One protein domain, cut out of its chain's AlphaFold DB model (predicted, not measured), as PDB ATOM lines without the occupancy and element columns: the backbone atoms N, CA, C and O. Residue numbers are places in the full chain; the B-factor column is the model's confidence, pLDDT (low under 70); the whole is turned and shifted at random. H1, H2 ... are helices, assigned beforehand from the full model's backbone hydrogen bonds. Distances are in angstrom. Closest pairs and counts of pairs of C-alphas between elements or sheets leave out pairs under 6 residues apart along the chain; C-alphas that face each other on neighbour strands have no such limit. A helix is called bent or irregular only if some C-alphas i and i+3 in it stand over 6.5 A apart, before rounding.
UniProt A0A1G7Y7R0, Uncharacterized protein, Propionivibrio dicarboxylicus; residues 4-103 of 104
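AT A GLANCE: This is residues 4 to 103 of the 104 residues of an uncharacterized protein of Propionivibrio dicarboxylicus (UniProt A0A1G7Y7R0). Three long helices form an up-and-down bundle, each running against the one before it in the chain. H2 and H3 make a narrow V that is closed at their tight turn and opens toward the other end, and H1, the longest, packs along both of them. The printed part has 100 residues with three named helices, H1, H2 and H3 in that order, and no named strand; its class is all helix. The outline is elongated, with C-alphas spanning 50 by 25 by 19 A, and the whole is only just loose, close to compact, with a radius of gyration of the C-alphas of 15.6 A.

IN THESE COORDINATES: H1 is the longest helix, residues 4 to 33, and measures 44.0 A from C-alpha 4 at (-47.655, 30.031, -43.452) to C-alpha 33 at (-33.531, 50.169, -6.993). It is neither bent nor irregular, but only just: C-alphas 26 and 29 are 6.2 A apart. H2 holds residues 42 to 70 and is 41.1 A long. H3 holds residues 75 to 101, is 39.0 A long and ends with C-alpha 101 at (-29.357, 43.571, -12.192).

HOW THE PARTS SIT: H1 and H2 form a helical hairpin. They touch, with the C-alphas of Ser 17 and Gly 55 the closest at 4.3 A, and run opposite ways at a shallow tilt of 26 degrees. H1 also touches H3, where the closest C-alphas, those of Gly 25 and Gly 96, are 4.4 A apart. These two run the same way at a shallow tilt of 30 degrees. H2 and H3 form a second helical hairpin, running opposite ways at a shallow tilt of 21 degrees. They touch through a part of each alone, residues 63 to 70 of H2 and 77 to 85 of H3, and their closest C-alphas are those of Glu 70 and Tyr 78, 5.5 A apart. Their centres are 13.1 A apart, against 7.7 A for H1 and H2 and 9.5 A for H1 and H3. In H2 and H3 every O i to N i+4 pair is within hydrogen-bond range; in H1 it is 23 of 26.

THE WHOLE: The two C-alphas farthest apart are those of Ala 34 and Ala 73, at 50.1 A, while the first and last printed C-alphas, Trp 4 and Arg 103, are 40.0 A apart. The link from H1 to H2 is short, with 8 residues between them, and the link from H2 to H3 is tight, with 4. The printed part has no cut. The mean pLDDT of the printed part is 92.1, and no printed residue is under 70.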
ATOM      1  N   TRP A   4     -49.051  29.753 -43.798       86.06
ATOM      2  CA  TRP A   4     -47.655  30.031 -43.452       86.06
ATOM      3  C   TRP A   4     -47.373  31.536 -43.310       86.06
ATOM      4  O   TRP A   4     -46.631  31.913 -42.407       86.06
ATOM      5  N   ILE A   5     -48.025  32.393 -44.107       89.38
ATOM      6  CA  ILE A   5     -47.881  33.857 -44.028       89.38
ATOM      7  C   ILE A   5     -48.401  34.355 -42.678       89.38
ATOM      8  O   ILE A   5     -47.721  35.115 -41.995       89.38
ATOM      9  N   ILE A   6     -49.572  33.871 -42.247       90.12
ATOM     10  CA  ILE A   6     -50.160  34.246 -40.950       90.12
ATOM     11  C   ILE A   6     -49.219  33.866 -39.801       90.12
ATOM     12  O   ILE A   6     -48.992  34.668 -38.898       90.12
ATOM     13  N   ARG A   7     -48.629  32.664 -39.851       87.50
ATOM     14  CA  ARG A   7     -47.648  32.217 -38.849       87.50
ATOM     15  C   ARG A   7     -46.404  33.099 -38.844       87.50
ATOM     16  O   ARG A   7     -45.928  33.452 -37.772       87.50
ATOM     17  N   PHE A   8     -45.887  33.451 -40.018       91.81
ATOM     18  CA  PHE A   8     -44.699  34.288 -40.133       91.81
ATOM     19  C   PHE A   8     -44.933  35.686 -39.549       91.81
ATOM     20  O   PHE A   8     -44.158  36.141 -38.711       91.81
ATOM     21  N   VAL A   9     -46.052  36.329 -39.897       93.50
ATOM     22  CA  VAL A   9     -46.428  37.632 -39.329       93.50
ATOM     23  C   VAL A   9     -46.632  37.530 -37.815       93.50
ATOM     24  O   VAL A   9     -46.145  38.381 -37.073       93.50
ATOM     25  N   ALA A  10     -47.272  36.461 -37.329       92.50
ATOM     26  CA  ALA A  10     -47.447  36.236 -35.896       92.50
ATOM     27  C   ALA A  10     -46.107  36.099 -35.150       92.50
ATOM     28  O   ALA A  10     -45.962  36.639 -34.053       92.50
ATOM     29  N   LEU A  11     -45.116  35.428 -35.748       92.81
ATOM     30  CA  LEU A  11     -43.765  35.315 -35.191       92.81
ATOM     31  C   LEU A  11     -43.039  36.666 -35.151       92.81
ATOM     32  O   LEU A  11     -42.390  36.967 -34.152       92.81
ATOM     33  N   LEU A  12     -43.180  37.499 -36.186       95.19
ATOM     34  CA  LEU A  12     -42.612  38.852 -36.191       95.19
ATOM     35  C   LEU A  12     -43.241  39.735 -35.106       95.19
ATOM     36  O   LEU A  12     -42.525  40.420 -34.376       95.19
ATOM     37  N   CYS A  13     -44.566  39.681 -34.947       94.62
ATOM     38  CA  CYS A  13     -45.251  40.379 -33.861       94.62
ATOM     39  C   CYS A  13     -44.778  39.873 -32.491       94.62
ATOM     40  O   CYS A  13     -44.489  40.677 -31.607       94.62
ATOM     41  N   LEU A  14     -44.634  38.557 -32.315       93.94
ATOM     42  CA  LEU A  14     -44.100  37.974 -31.083       93.94
ATOM     43  C   LEU A  14     -42.693  38.498 -30.777       93.94
ATOM     44  O   LEU A  14     -42.434  38.891 -29.642       93.94
ATOM     45  N   ALA A  15     -41.806  38.552 -31.774       95.06
ATOM     46  CA  ALA A  15     -40.453  39.076 -31.603       95.06
ATOM     47  C   ALA A  15     -40.459  40.561 -31.196       95.06
ATOM     48  O   ALA A  15     -39.759  40.945 -30.259       95.06
ATOM     49  N   GLY A  16     -41.297  41.384 -31.836       94.69
ATOM     50  CA  GLY A  16     -41.462  42.794 -31.470       94.69
ATOM     51  C   GLY A  16     -42.007  42.982 -30.049       94.69
ATOM     52  O   GLY A  16     -41.476  43.777 -29.275       94.69
ATOM     53  N   SER A  17     -43.020  42.198 -29.671       95.88
ATOM     54  CA  SER A  17     -43.580  42.174 -28.314       95.88
ATOM     55  C   SER A  17     -42.526  41.785 -27.273       95.88
ATOM     56  O   SER A  17     -42.374  42.475 -26.264       95.88
ATOM     57  N   ALA A  18     -41.739  40.739 -27.545       96.19
ATOM     58  CA  ALA A  18     -40.655  40.305 -26.671       96.19
ATOM     59  C   ALA A  18     -39.594  41.402 -26.487       96.19
ATOM     60  O   ALA A  18     -39.176  41.650 -25.360       96.19
ATOM     61  N   GLY A  19     -39.206  42.107 -27.555       95.62
ATOM     62  CA  GLY A  19     -38.261  43.226 -27.475       95.62
ATOM     63  C   GLY A  19     -38.773  44.393 -26.619       95.62
ATOM     64  O   GLY A  19     -38.036  44.929 -25.788       95.62
ATOM     65  N   LEU A  20     -40.050  44.755 -26.757       96.81
ATOM     66  CA  LEU A  20     -40.682  45.802 -25.943       96.81
ATOM     67  C   LEU A  20     -40.769  45.407 -24.462       96.81
ATOM     68  O   LEU A  20     -40.445  46.203 -23.583       96.81
ATOM     69  N   LEU A  21     -41.142  44.160 -24.174       96.69
ATOM     70  CA  LEU A  21     -41.216  43.653 -22.804       96.69
ATOM     71  C   LEU A  21     -39.841  43.454 -22.159       96.69
ATOM     72  O   LEU A  21     -39.697  43.669 -20.954       96.69
ATOM     73  N   TRP A  22     -38.830  43.087 -22.945       97.69
ATOM     74  CA  TRP A  22     -37.437  43.087 -22.506       97.69
ATOM     75  C   TRP A  22     -36.987  44.503 -22.140       97.69
ATOM     76  O   TRP A  22     -36.445  44.713 -21.058       97.69
ATOM     77  N   THR A  23     -37.300  45.489 -22.987       95.56
ATOM     78  CA  THR A  23     -36.990  46.910 -22.756       95.56
ATOM     79  C   THR A  23     -37.642  47.415 -21.470       95.56
ATOM     80  O   THR A  23     -36.973  48.016 -20.629       95.56
ATOM     81  N   PHE A  24     -38.922  47.100 -21.255       96.19
ATOM     82  CA  PHE A  24     -39.601  47.371 -19.987       96.19
ATOM     83  C   PHE A  24     -38.849  46.760 -18.794       96.19
ATOM     84  O   PHE A  24     -38.573  47.462 -17.821       96.19
ATOM     85  N   GLY A  25     -38.468  45.480 -18.886       94.12
ATOM     86  CA  GLY A  25     -37.703  44.786 -17.848       94.12
ATOM     87  C   GLY A  25     -36.356  45.449 -17.544       94.12
ATOM     88  O   GLY A  25     -35.987  45.577 -16.381       94.12
ATOM     89  N   VAL A  26     -35.647  45.934 -18.565       95.12
ATOM     90  CA  VAL A  26     -34.379  46.658 -18.394       95.12
ATOM     91  C   VAL A  26     -34.585  47.958 -17.617       95.12
ATOM     92  O   VAL A  26     -33.861  48.221 -16.652       95.12
ATOM     93  N   PHE A  27     -35.571  48.767 -18.010       93.38
ATOM     94  CA  PHE A  27     -35.754  50.110 -17.460       93.38
ATOM     95  C   PHE A  27     -36.481  50.138 -16.116       93.38
ATOM     96  O   PHE A  27     -36.204  51.028 -15.315       93.38
ATOM     97  N   VAL A  28     -37.361  49.175 -15.817       93.94
ATOM     98  CA  VAL A  28     -38.118  49.157 -14.548       93.94
ATOM     99  C   VAL A  28     -37.208  48.980 -13.327       93.94
ATOM    100  O   VAL A  28     -37.519  49.464 -12.239       93.94
ATOM    101  N   VAL A  29     -36.041  48.351 -13.508       93.81
ATOM    102  CA  VAL A  29     -35.054  48.139 -12.437       93.81
ATOM    103  C   VAL A  29     -34.494  49.458 -11.900       93.81
ATOM    104  O   VAL A  29     -34.201  49.550 -10.709       93.81
ATOM    105  N   VAL A  30     -34.377  50.492 -12.737       89.44
ATOM    106  CA  VAL A  30     -33.792  51.788 -12.352       89.44
ATOM    107  C   VAL A  30     -34.596  52.477 -11.233       89.44
ATOM    108  O   VAL A  30     -34.041  52.698 -10.154       89.44
ATOM    109  N   PRO A  31     -35.894  52.794 -11.409       90.62
ATOM    110  CA  PRO A  31     -36.705  53.369 -10.337       90.62
ATOM    111  C   PRO A  31     -36.984  52.377  -9.201       90.62
ATOM    112  O   PRO A  31     -37.186  52.815  -8.068       90.62
ATOM    113  N   TRP A  32     -36.961  51.064  -9.465       90.62
ATOM    114  CA  TRP A  32     -37.105  50.041  -8.426       90.62
ATOM    115  C   TRP A  32     -35.959  50.090  -7.416       90.62
ATOM    116  O   TRP A  32     -36.213  50.219  -6.219       90.62
ATOM    117  N   ARG A  33     -34.705  50.076  -7.877       87.62
ATOM    118  CA  ARG A  33     -33.531  50.169  -6.993       87.62
ATOM    119  C   ARG A  33     -33.499  51.463  -6.187       87.62
ATOM    120  O   ARG A  33     -33.056  51.464  -5.047       87.62
ATOM    121  N   ALA A  34     -33.999  52.548  -6.767       88.75
ATOM    122  CA  ALA A  34     -34.104  53.838  -6.098       88.75
ATOM    123  C   ALA A  34     -35.333  53.963  -5.169       88.75
ATOM    124  O   ALA A  34     -35.559  55.037  -4.621       88.75
ATOM    125  N   GLY A  35     -36.155  52.914  -5.013       89.00
ATOM    126  CA  GLY A  35     -37.348  52.935  -4.154       89.00
ATOM    127  C   GLY A  35     -38.440  53.911  -4.612       89.00
ATOM    128  O   GLY A  35     -39.328  54.250  -3.835       89.00
ATOM    129  N   ARG A  36     -38.389  54.371  -5.869       91.81
ATOM    130  CA  ARG A  36     -39.205  55.479  -6.397       91.81
ATOM    131  C   ARG A  36     -40.172  55.065  -7.503       91.81
ATOM    132  O   ARG A  36     -40.567  55.889  -8.319       91.81
ATOM    133  N   LEU A  37     -40.588  53.799  -7.531       85.44
ATOM    134  CA  LEU A  37     -41.559  53.297  -8.517       85.44
ATOM    135  C   LEU A  37     -42.892  54.062  -8.508       85.44
ATOM    136  O   LEU A  37     -43.551  54.133  -9.539       85.44
ATOM    137  N   LEU A  38     -43.275  54.647  -7.370       84.56
ATOM    138  CA  LEU A  38     -44.487  55.466  -7.235       84.56
ATOM    139  C   LEU A  38     -44.240  56.969  -7.458       84.56
ATOM    140  O   LEU A  38     -45.184  57.750  -7.453       84.56
ATOM    141  N   ALA A  39     -42.986  57.373  -7.665       90.69
ATOM    142  CA  ALA A  39     -42.553  58.753  -7.874       90.69
ATOM    143  C   ALA A  39     -41.732  58.855  -9.172       90.69
ATOM    144  O   ALA A  39     -40.583  59.303  -9.188       90.69
ATOM    145  N   LEU A  40     -42.326  58.364 -10.263       89.56
ATOM    146  CA  LEU A  40     -41.742  58.406 -11.600       89.56
ATOM    147  C   LEU A  40     -41.900  59.796 -12.210       89.56
ATOM    148  O   LEU A  40     -42.944  60.437 -12.076       89.56
ATOM    149  N   SER A  41     -40.883  60.234 -12.948       92.44
ATOM    150  CA  SER A  41     -41.037  61.379 -13.844       92.44
ATOM    151  C   SER A  41     -41.977  61.035 -15.008       92.44
ATOM    152  O   SER A  41     -42.176  59.866 -15.352       92.44
ATOM    153  N   ALA A  42     -42.544  62.057 -15.656       93.50
ATOM    154  CA  ALA A  42     -43.448  61.860 -16.790       93.50
ATOM    155  C   ALA A  42     -42.793  61.077 -17.943       93.50
ATOM    156  O   ALA A  42     -43.443  60.233 -18.555       93.50
ATOM    157  N   SER A  43     -41.504  61.308 -18.213       92.06
ATOM    158  CA  SER A  43     -40.755  60.595 -19.254       92.06
ATOM    159  C   SER A  43     -40.504  59.130 -18.889       92.06
ATOM    160  O   SER A  43     -40.698  58.253 -19.727       92.06
ATOM    161  N   GLU A  44     -40.137  58.833 -17.640       91.75
ATOM    162  CA  GLU A  44     -39.975  57.449 -17.170       91.75
ATOM    163  C   GLU A  44     -41.295  56.684 -17.234       91.75
ATOM    164  O   GLU A  44     -41.331  55.547 -17.708       91.75
ATOM    165  N   LEU A  45     -42.391  57.325 -16.818       94.31
ATOM    166  CA  LEU A  45     -43.722  56.744 -16.923       94.31
ATOM    167  C   LEU A  45     -44.096  56.479 -18.386       94.31
ATOM    168  O   LEU A  45     -44.580  55.393 -18.683       94.31
ATOM    169  N   GLN A  46     -43.842  57.418 -19.302       94.06
ATOM    170  CA  GLN A  46     -44.099  57.229 -20.732       94.06
ATOM    171  C   GLN A  46     -43.310  56.053 -21.307       94.06
ATOM    172  O   GLN A  46     -43.893  55.220 -21.993       94.06
ATOM    173  N   VAL A  47     -42.013  55.944 -21.009       93.19
ATOM    174  CA  VAL A  47     -41.170  54.852 -21.522       93.19
ATOM    175  C   VAL A  47     -41.633  53.502 -20.981       93.19
ATOM    176  O   VAL A  47     -41.797  52.554 -21.755       93.19
ATOM    177  N   LEU A  48     -41.888  53.408 -19.673       94.81
ATOM    178  CA  LEU A  48     -42.338  52.170 -19.039       94.81
ATOM    179  C   LEU A  48     -43.741  51.774 -19.509       94.81
ATOM    180  O   LEU A  48     -43.954  50.627 -19.900       94.81
ATOM    181  N   ALA A  49     -44.683  52.717 -19.526       94.25
ATOM    182  CA  ALA A  49     -46.058  52.469 -19.944       94.25
ATOM    183  C   ALA A  49     -46.155  52.151 -21.440       94.25
ATOM    184  O   ALA A  49     -46.881  51.232 -21.807       94.25
ATOM    185  N   ALA A  50     -45.409  52.850 -22.302       95.06
ATOM    186  CA  ALA A  50     -45.381  52.557 -23.733       95.06
ATOM    187  C   ALA A  50     -44.791  51.167 -23.995       95.06
ATOM    188  O   ALA A  50     -45.404  50.365 -24.694       95.06
ATOM    189  N   SER A  51     -43.643  50.847 -23.391       94.94
ATOM    190  CA  SER A  51     -42.992  49.544 -23.576       94.94
ATOM    191  C   SER A  51     -43.880  48.394 -23.091       94.94
ATOM    192  O   SER A  51     -44.046  47.398 -23.795       94.94
ATOM    193  N   LEU A  52     -44.515  48.548 -21.926       95.19
ATOM    194  CA  LEU A  52     -45.434  47.548 -21.386       95.19
ATOM    195  C   LEU A  52     -46.721  47.448 -22.218       95.19
ATOM    196  O   LEU A  52     -47.122  46.355 -22.613       95.19
ATOM    197  N   GLY A  53     -47.354  48.583 -22.510       96.25
ATOM    198  CA  GLY A  53     -48.629  48.659 -23.217       96.25
ATOM    199  C   GLY A  53     -48.534  48.157 -24.653       96.25
ATOM    200  O   GLY A  53     -49.295  47.271 -25.044       96.25
ATOM    201  N   PHE A  54     -47.563  48.651 -25.428       96.50
ATOM    202  CA  PHE A  54     -47.325  48.157 -26.784       96.50
ATOM    203  C   PHE A  54     -46.823  46.712 -26.771       96.50
ATOM    204  O   PHE A  54     -47.269  45.920 -27.599       96.50
ATOM    205  N   GLY A  55     -45.975  46.328 -25.810       94.69
ATOM    206  CA  GLY A  55     -45.525  44.945 -25.652       94.69
ATOM    207  C   GLY A  55     -46.698  43.978 -25.489       94.69
ATOM    208  O   GLY A  55     -46.815  43.016 -26.251       94.69
ATOM    209  N   ILE A  56     -47.621  44.267 -24.568       94.69
ATOM    210  CA  ILE A  56     -48.835  43.466 -24.357       94.69
ATOM    211  C   ILE A  56     -49.741  43.513 -25.590       94.69
ATOM    212  O   ILE A  56     -50.178  42.463 -26.059       94.69
ATOM    213  N   GLY A  57     -50.004  44.699 -26.144       96.00
ATOM    214  CA  GLY A  57     -50.893  44.866 -27.295       96.00
ATOM    215  C   GLY A  57     -50.437  44.058 -28.512       96.00
ATOM    216  O   GLY A  57     -51.220  43.310 -29.099       96.00
ATOM    217  N   VAL A  58     -49.146  44.128 -28.840       95.31
ATOM    218  CA  VAL A  58     -48.554  43.353 -29.938       95.31
ATOM    219  C   VAL A  58     -48.555  41.852 -29.619       95.31
ATOM    220  O   VAL A  58     -48.827  41.042 -30.504       95.31
ATOM    221  N   GLY A  59     -48.326  41.458 -28.361       93.81
ATOM    222  CA  GLY A  59     -48.406  40.056 -27.933       93.81
ATOM    223  C   GLY A  59     -49.818  39.471 -28.073       93.81
ATOM    224  O   GLY A  59     -49.993  38.348 -28.555       93.81
ATOM    225  N   VAL A  60     -50.846  40.253 -27.735       94.56
ATOM    226  CA  VAL A  60     -52.256  39.892 -27.950       94.56
ATOM    227  C   VAL A  60     -52.561  39.783 -29.443       94.56
ATOM    228  O   VAL A  60     -53.207  38.816 -29.853       94.56
ATOM    229  N   ALA A  61     -52.072  40.710 -30.270       92.94
ATOM    230  CA  ALA A  61     -52.228  40.636 -31.722       92.94
ATOM    231  C   ALA A  61     -51.565  39.373 -32.308       92.94
ATOM    232  O   ALA A  61     -52.183  38.668 -33.106       92.94
ATOM    233  N   ALA A  62     -50.361  39.017 -31.849       93.56
ATOM    234  CA  ALA A  62     -49.683  37.780 -32.240       93.56
ATOM    235  C   ALA A  62     -50.509  36.529 -31.880       93.56
ATOM    236  O   ALA A  62     -50.674  35.632 -32.710       93.56
ATOM    237  N   LEU A  63     -51.097  36.482 -30.678       92.19
ATOM    238  CA  LEU A  63     -52.000  35.397 -30.271       92.19
ATOM    239  C   LEU A  63     -53.256  35.308 -31.146       92.19
ATOM    240  O   LEU A  63     -53.696  34.198 -31.455       92.19
ATOM    241  N   HIS A  64     -53.824  36.448 -31.545       92.31
ATOM    242  CA  HIS A  64     -54.972  36.488 -32.453       92.31
ATOM    243  C   HIS A  64     -54.608  35.937 -33.833       92.31
ATOM    244  O   HIS A  64     -55.343  35.108 -34.369       92.31
ATOM    245  N   LEU A  65     -53.450  36.310 -34.381       91.25
ATOM    246  CA  LEU A  65     -52.970  35.771 -35.657       91.25
ATOM    247  C   LEU A  65     -52.744  34.254 -35.585       91.25
ATOM    248  O   LEU A  65     -53.194  33.520 -36.465       91.25
ATOM    249  N   PHE A  66     -52.135  33.749 -34.507       88.88
ATOM    250  CA  PHE A  66     -52.004  32.302 -34.311       88.88
ATOM    251  C   PHE A  66     -53.355  31.595 -34.169       88.88
ATOM    252  O   PHE A  66     -53.506  30.475 -34.659       88.88
ATOM    253  N   ALA A  67     -54.346  32.232 -33.539       89.06
ATOM    254  CA  ALA A  67     -55.690  31.673 -33.440       89.06
ATOM    255  C   ALA A  67     -56.339  31.534 -34.825       89.06
ATOM    256  O   ALA A  67     -56.875  30.472 -35.130       89.06
ATOM    257  N   LEU A  68     -56.221  32.554 -35.682       88.69
ATOM    258  CA  LEU A  68     -56.729  32.518 -37.058       88.69
ATOM    259  C   LEU A  68     -56.034  31.446 -37.914       88.69
ATOM    260  O   LEU A  68     -56.667  30.816 -38.754       88.69
ATOM    261  N   GLY A  69     -54.733  31.225 -37.704       85.00
ATOM    262  CA  GLY A  69     -53.963  30.239 -38.464       85.00
ATOM    263  C   GLY A  69     -54.179  28.787 -38.023       85.00
ATOM    264  O   GLY A  69     -54.254  27.898 -38.872       85.00
ATOM    265  N   GLU A  70     -54.276  28.531 -36.712       82.50
ATOM    266  CA  GLU A  70     -54.152  27.178 -36.147       82.50
ATOM    267  C   GLU A  70     -55.385  26.647 -35.416       82.50
ATOM    268  O   GLU A  70     -55.515  25.429 -35.299       82.50
ATOM    269  N   LYS A  71     -56.274  27.503 -34.896       78.75
ATOM    270  CA  LYS A  71     -57.301  27.074 -33.928       78.75
ATOM    271  C   LYS A  71     -58.280  26.054 -34.511       78.75
ATOM    272  O   LYS A  71     -58.596  25.079 -33.836       78.75
ATOM    273  N   GLU A  72     -58.720  26.258 -35.750       81.00
ATOM    274  CA  GLU A  72     -59.706  25.389 -36.404       81.00
ATOM    275  C   GLU A  72     -59.100  24.078 -36.913       81.00
ATOM    276  O   GLU A  72     -59.743  23.036 -36.859       81.00
ATOM    277  N   ALA A  73     -57.848  24.101 -37.372       83.19
ATOM    278  CA  ALA A  73     -57.224  22.921 -37.968       83.19
ATOM    279  C   ALA A  73     -56.415  22.074 -36.978       83.19
ATOM    280  O   ALA A  73     -56.310  20.864 -37.152       83.19
ATOM    281  N   HIS A  74     -55.803  22.690 -35.963       84.94
ATOM    282  CA  HIS A  74     -54.908  22.012 -35.024       84.94
ATOM    283  C   HIS A  74     -54.998  22.633 -33.612       84.94
ATOM    284  O   HIS A  74     -54.040  23.260 -33.144       84.94
ATOM    285  N   PRO A  75     -56.098  22.412 -32.867       87.12
ATOM    286  CA  PRO A  75     -56.330  23.053 -31.568       87.12
ATOM    287  C   PRO A  75     -55.241  22.745 -30.525       87.12
ATOM    288  O   PRO A  75     -54.873  23.616 -29.737       87.12
ATOM    289  N   ARG A  76     -54.649  21.539 -30.551       90.56
ATOM    290  CA  ARG A  76     -53.504  21.191 -29.687       90.56
ATOM    291  C   ARG A  76     -52.257  22.024 -30.000       90.56
ATOM    292  O   ARG A  76     -51.588  22.475 -29.076       90.56
ATOM    293  N   ARG A  77     -51.952  22.259 -31.283       86.31
ATOM    294  CA  ARG A  77     -50.799  23.087 -31.687       86.31
ATOM    295  C   ARG A  77     -50.996  24.536 -31.262       86.31
ATOM    296  O   ARG A  77     -50.064  25.142 -30.750       86.31
ATOM    297  N   TYR A  78     -52.214  25.057 -31.401       89.19
ATOM    298  CA  TYR A  78     -52.555  26.389 -30.909       89.19
ATOM    299  C   TYR A  78     -52.338  26.523 -29.392       89.19
ATOM    300  O   TYR A  78     -51.736  27.498 -28.949       89.19
ATOM    301  N   ALA A  79     -52.761  25.535 -28.594       90.25
ATOM    302  CA  ALA A  79     -52.548  25.551 -27.145       90.25
ATOM    303  C   ALA A  79     -51.055  25.583 -26.772       90.25
ATOM    304  O   ALA A  79     -50.650  26.387 -25.931       90.25
ATOM    305  N   VAL A  80     -50.233  24.768 -27.444       93.00
ATOM    306  CA  VAL A  80     -48.773  24.752 -27.248       93.00
ATOM    307  C   VAL A  80     -48.144  26.086 -27.654       93.00
ATOM    308  O   VAL A  80     -47.370  26.643 -26.884       93.00
ATOM    309  N   LEU A  81     -48.507  26.640 -28.817       89.81
ATOM    310  CA  LEU A  81     -47.994  27.933 -29.285       89.81
ATOM    311  C   LEU A  81     -48.372  29.079 -28.346       89.81
ATOM    312  O   LEU A  81     -47.541  29.932 -28.050       89.81
ATOM    313  N   ARG A  82     -49.606  29.081 -27.837       91.75
ATOM    314  CA  ARG A  82     -50.060  30.064 -26.853       91.75
ATOM    315  C   ARG A  82     -49.241  29.984 -25.565       91.75
ATOM    316  O   ARG A  82     -48.810  31.021 -25.069       91.75
ATOM    317  N   ALA A  83     -49.030  28.781 -25.030       93.56
ATOM    318  CA  ALA A  83     -48.220  28.590 -23.830       93.56
ATOM    319  C   ALA A  83     -46.764  29.023 -24.065       93.56
ATOM    320  O   ALA A  83     -46.219  29.786 -23.271       93.56
ATOM    321  N   ALA A  84     -46.171  28.612 -25.188       92.31
ATOM    322  CA  ALA A  84     -44.817  28.993 -25.575       92.31
ATOM    323  C   ALA A  84     -44.658  30.514 -25.708       92.31
ATOM    324  O   ALA A  84     -43.671  31.062 -25.229       92.31
ATOM    325  N   LEU A  85     -45.645  31.207 -26.289       90.44
ATOM    326  CA  LEU A  85     -45.647  32.666 -26.399       90.44
ATOM    327  C   LEU A  85     -45.663  33.325 -25.019       90.44
ATOM    328  O   LEU A  85     -44.829  34.183 -24.751       90.44
ATOM    329  N   ILE A  86     -46.564  32.907 -24.126       93.06
ATOM    330  CA  ILE A  86     -46.645  33.465 -22.766       93.06
ATOM    331  C   ILE A  86     -45.314  33.271 -22.030       93.06
ATOM    332  O   ILE A  86     -44.793  34.217 -21.443       93.06
ATOM    333  N   ILE A  87     -44.735  32.070 -22.108       95.69
ATOM    334  CA  ILE A  87     -43.434  31.765 -21.500       95.69
ATOM    335  C   ILE A  87     -42.333  32.643 -22.104       95.69
ATOM    336  O   ILE A  87     -41.539  33.209 -21.360       95.69
ATOM    337  N   ALA A  88     -42.298  32.805 -23.430       94.25
ATOM    338  CA  ALA A  88     -41.303  33.629 -24.110       94.25
ATOM    339  C   ALA A  88     -41.387  35.103 -23.693       94.25
ATOM    340  O   ALA A  88     -40.356  35.723 -23.449       94.25
ATOM    341  N   LEU A  89     -42.596  35.657 -23.552       94.56
ATOM    342  CA  LEU A  89     -42.791  37.035 -23.097       94.56
ATOM    343  C   LEU A  89     -42.348  37.224 -21.640       94.56
ATOM    344  O   LEU A  89     -41.627  38.174 -21.341       94.56
ATOM    345  N   LEU A  90     -42.699  36.292 -20.748       95.19
ATOM    346  CA  LEU A  90     -42.240  36.316 -19.354       95.19
ATOM    347  C   LEU A  90     -40.714  36.181 -19.252       95.19
ATOM    348  O   LEU A  90     -40.076  36.899 -18.477       95.19
ATOM    349  N   ALA A  91     -40.117  35.295 -20.051       95.69
ATOM    350  CA  ALA A  91     -38.671  35.119 -20.127       95.69
ATOM    351  C   ALA A  91     -37.974  36.369 -20.687       95.69
ATOM    352  O   ALA A  91     -36.919  36.759 -20.187       95.69
ATOM    353  N   ALA A  92     -38.573  37.047 -21.669       95.88
ATOM    354  CA  ALA A  92     -38.055  38.299 -22.210       95.88
ATOM    355  C   ALA A  92     -38.051  39.407 -21.145       95.88
ATOM    356  O   ALA A  92     -37.014  40.023 -20.911       95.88
ATOM    357  N   THR A  93     -39.152  39.602 -20.412       95.75
ATOM    358  CA  THR A  93     -39.185  40.568 -19.299       95.75
ATOM    359  C   THR A  93     -38.166  40.217 -18.215       95.75
ATOM    360  O   THR A  93     -37.393  41.075 -17.791       95.75
ATOM    361  N   SER A  94     -38.127  38.951 -17.794       95.56
ATOM    362  CA  SER A  94     -37.230  38.484 -16.728       95.56
ATOM    363  C   SER A  94     -35.759  38.627 -17.116       95.56
ATOM    364  O   SER A  94     -34.943  39.054 -16.305       95.56
ATOM    365  N   SER A  95     -35.412  38.322 -18.368       96.06
ATOM    366  CA  SER A  95     -34.046  38.496 -18.870       96.06
ATOM    367  C   SER A  95     -33.647  39.969 -18.974       96.06
ATOM    368  O   SER A  95     -32.498  40.289 -18.679       96.06
ATOM    369  N   GLY A  96     -34.577  40.876 -19.295       94.12
ATOM    370  CA  GLY A  96     -34.342  42.323 -19.226       94.12
ATOM    371  C   GLY A  96     -34.045  42.802 -17.804       94.12
ATOM    372  O   GLY A  96     -33.078  43.528 -17.577       94.12
ATOM    373  N   VAL A  97     -34.813  42.322 -16.821       95.00
ATOM    374  CA  VAL A  97     -34.562  42.614 -15.401       95.00
ATOM    375  C   VAL A  97     -33.185  42.100 -14.971       95.00
ATOM    376  O   VAL A  97     -32.389  42.856 -14.417       95.00
ATOM    377  N   LEU A  98     -32.876  40.832 -15.260       96.00
ATOM    378  CA  LEU A  98     -31.592  40.211 -14.916       96.00
ATOM    379  C   LEU A  98     -30.407  40.942 -15.559       96.00
ATOM    380  O   LEU A  98     -29.392  41.158 -14.901       96.00
ATOM    381  N   TRP A  99     -30.549  41.368 -16.814       94.06
ATOM    382  CA  TRP A  99     -29.531  42.127 -17.542       94.06
ATOM    383  C   TRP A  99     -29.152  43.436 -16.842       94.06
ATOM    384  O   TRP A  99     -27.965  43.770 -16.769       94.06
ATOM    385  N   SER A 100     -30.147  44.160 -16.322       92.81
ATOM    386  CA  SER A 100     -29.931  45.376 -15.532       92.81
ATOM    387  C   SER A 100     -29.389  45.064 -14.140       92.81
ATOM    388  O   SER A 100     -28.517  45.779 -13.653       92.81
ATOM    389  N   LEU A 101     -29.850  43.979 -13.508       91.75
ATOM    390  CA  LEU A 101     -29.357  43.571 -12.192       91.75
ATOM    391  C   LEU A 101     -27.872  43.193 -12.199       91.75
ATOM    392  O   LEU A 101     -27.191  43.439 -11.215       91.75
ATOM    393  N   GLN A 102     -27.378  42.623 -13.298       92.44
ATOM    394  CA  GLN A 102     -25.967  42.266 -13.468       92.44
ATOM    395  C   GLN A 102     -25.052  43.469 -13.739       92.44
ATOM    396  O   GLN A 102     -23.834  43.326 -13.668       92.44
ATOM    397  N   ARG A 103     -25.609  44.629 -14.112       82.25
ATOM    398  CA  ARG A 103     -24.841  45.803 -14.569       82.25
ATOM    399  C   ARG A 103     -24.807  46.975 -13.608       82.25
ATOM    400  O   ARG A 103     -24.000  47.874 -13.820       82.25
TER     401      ARG A 103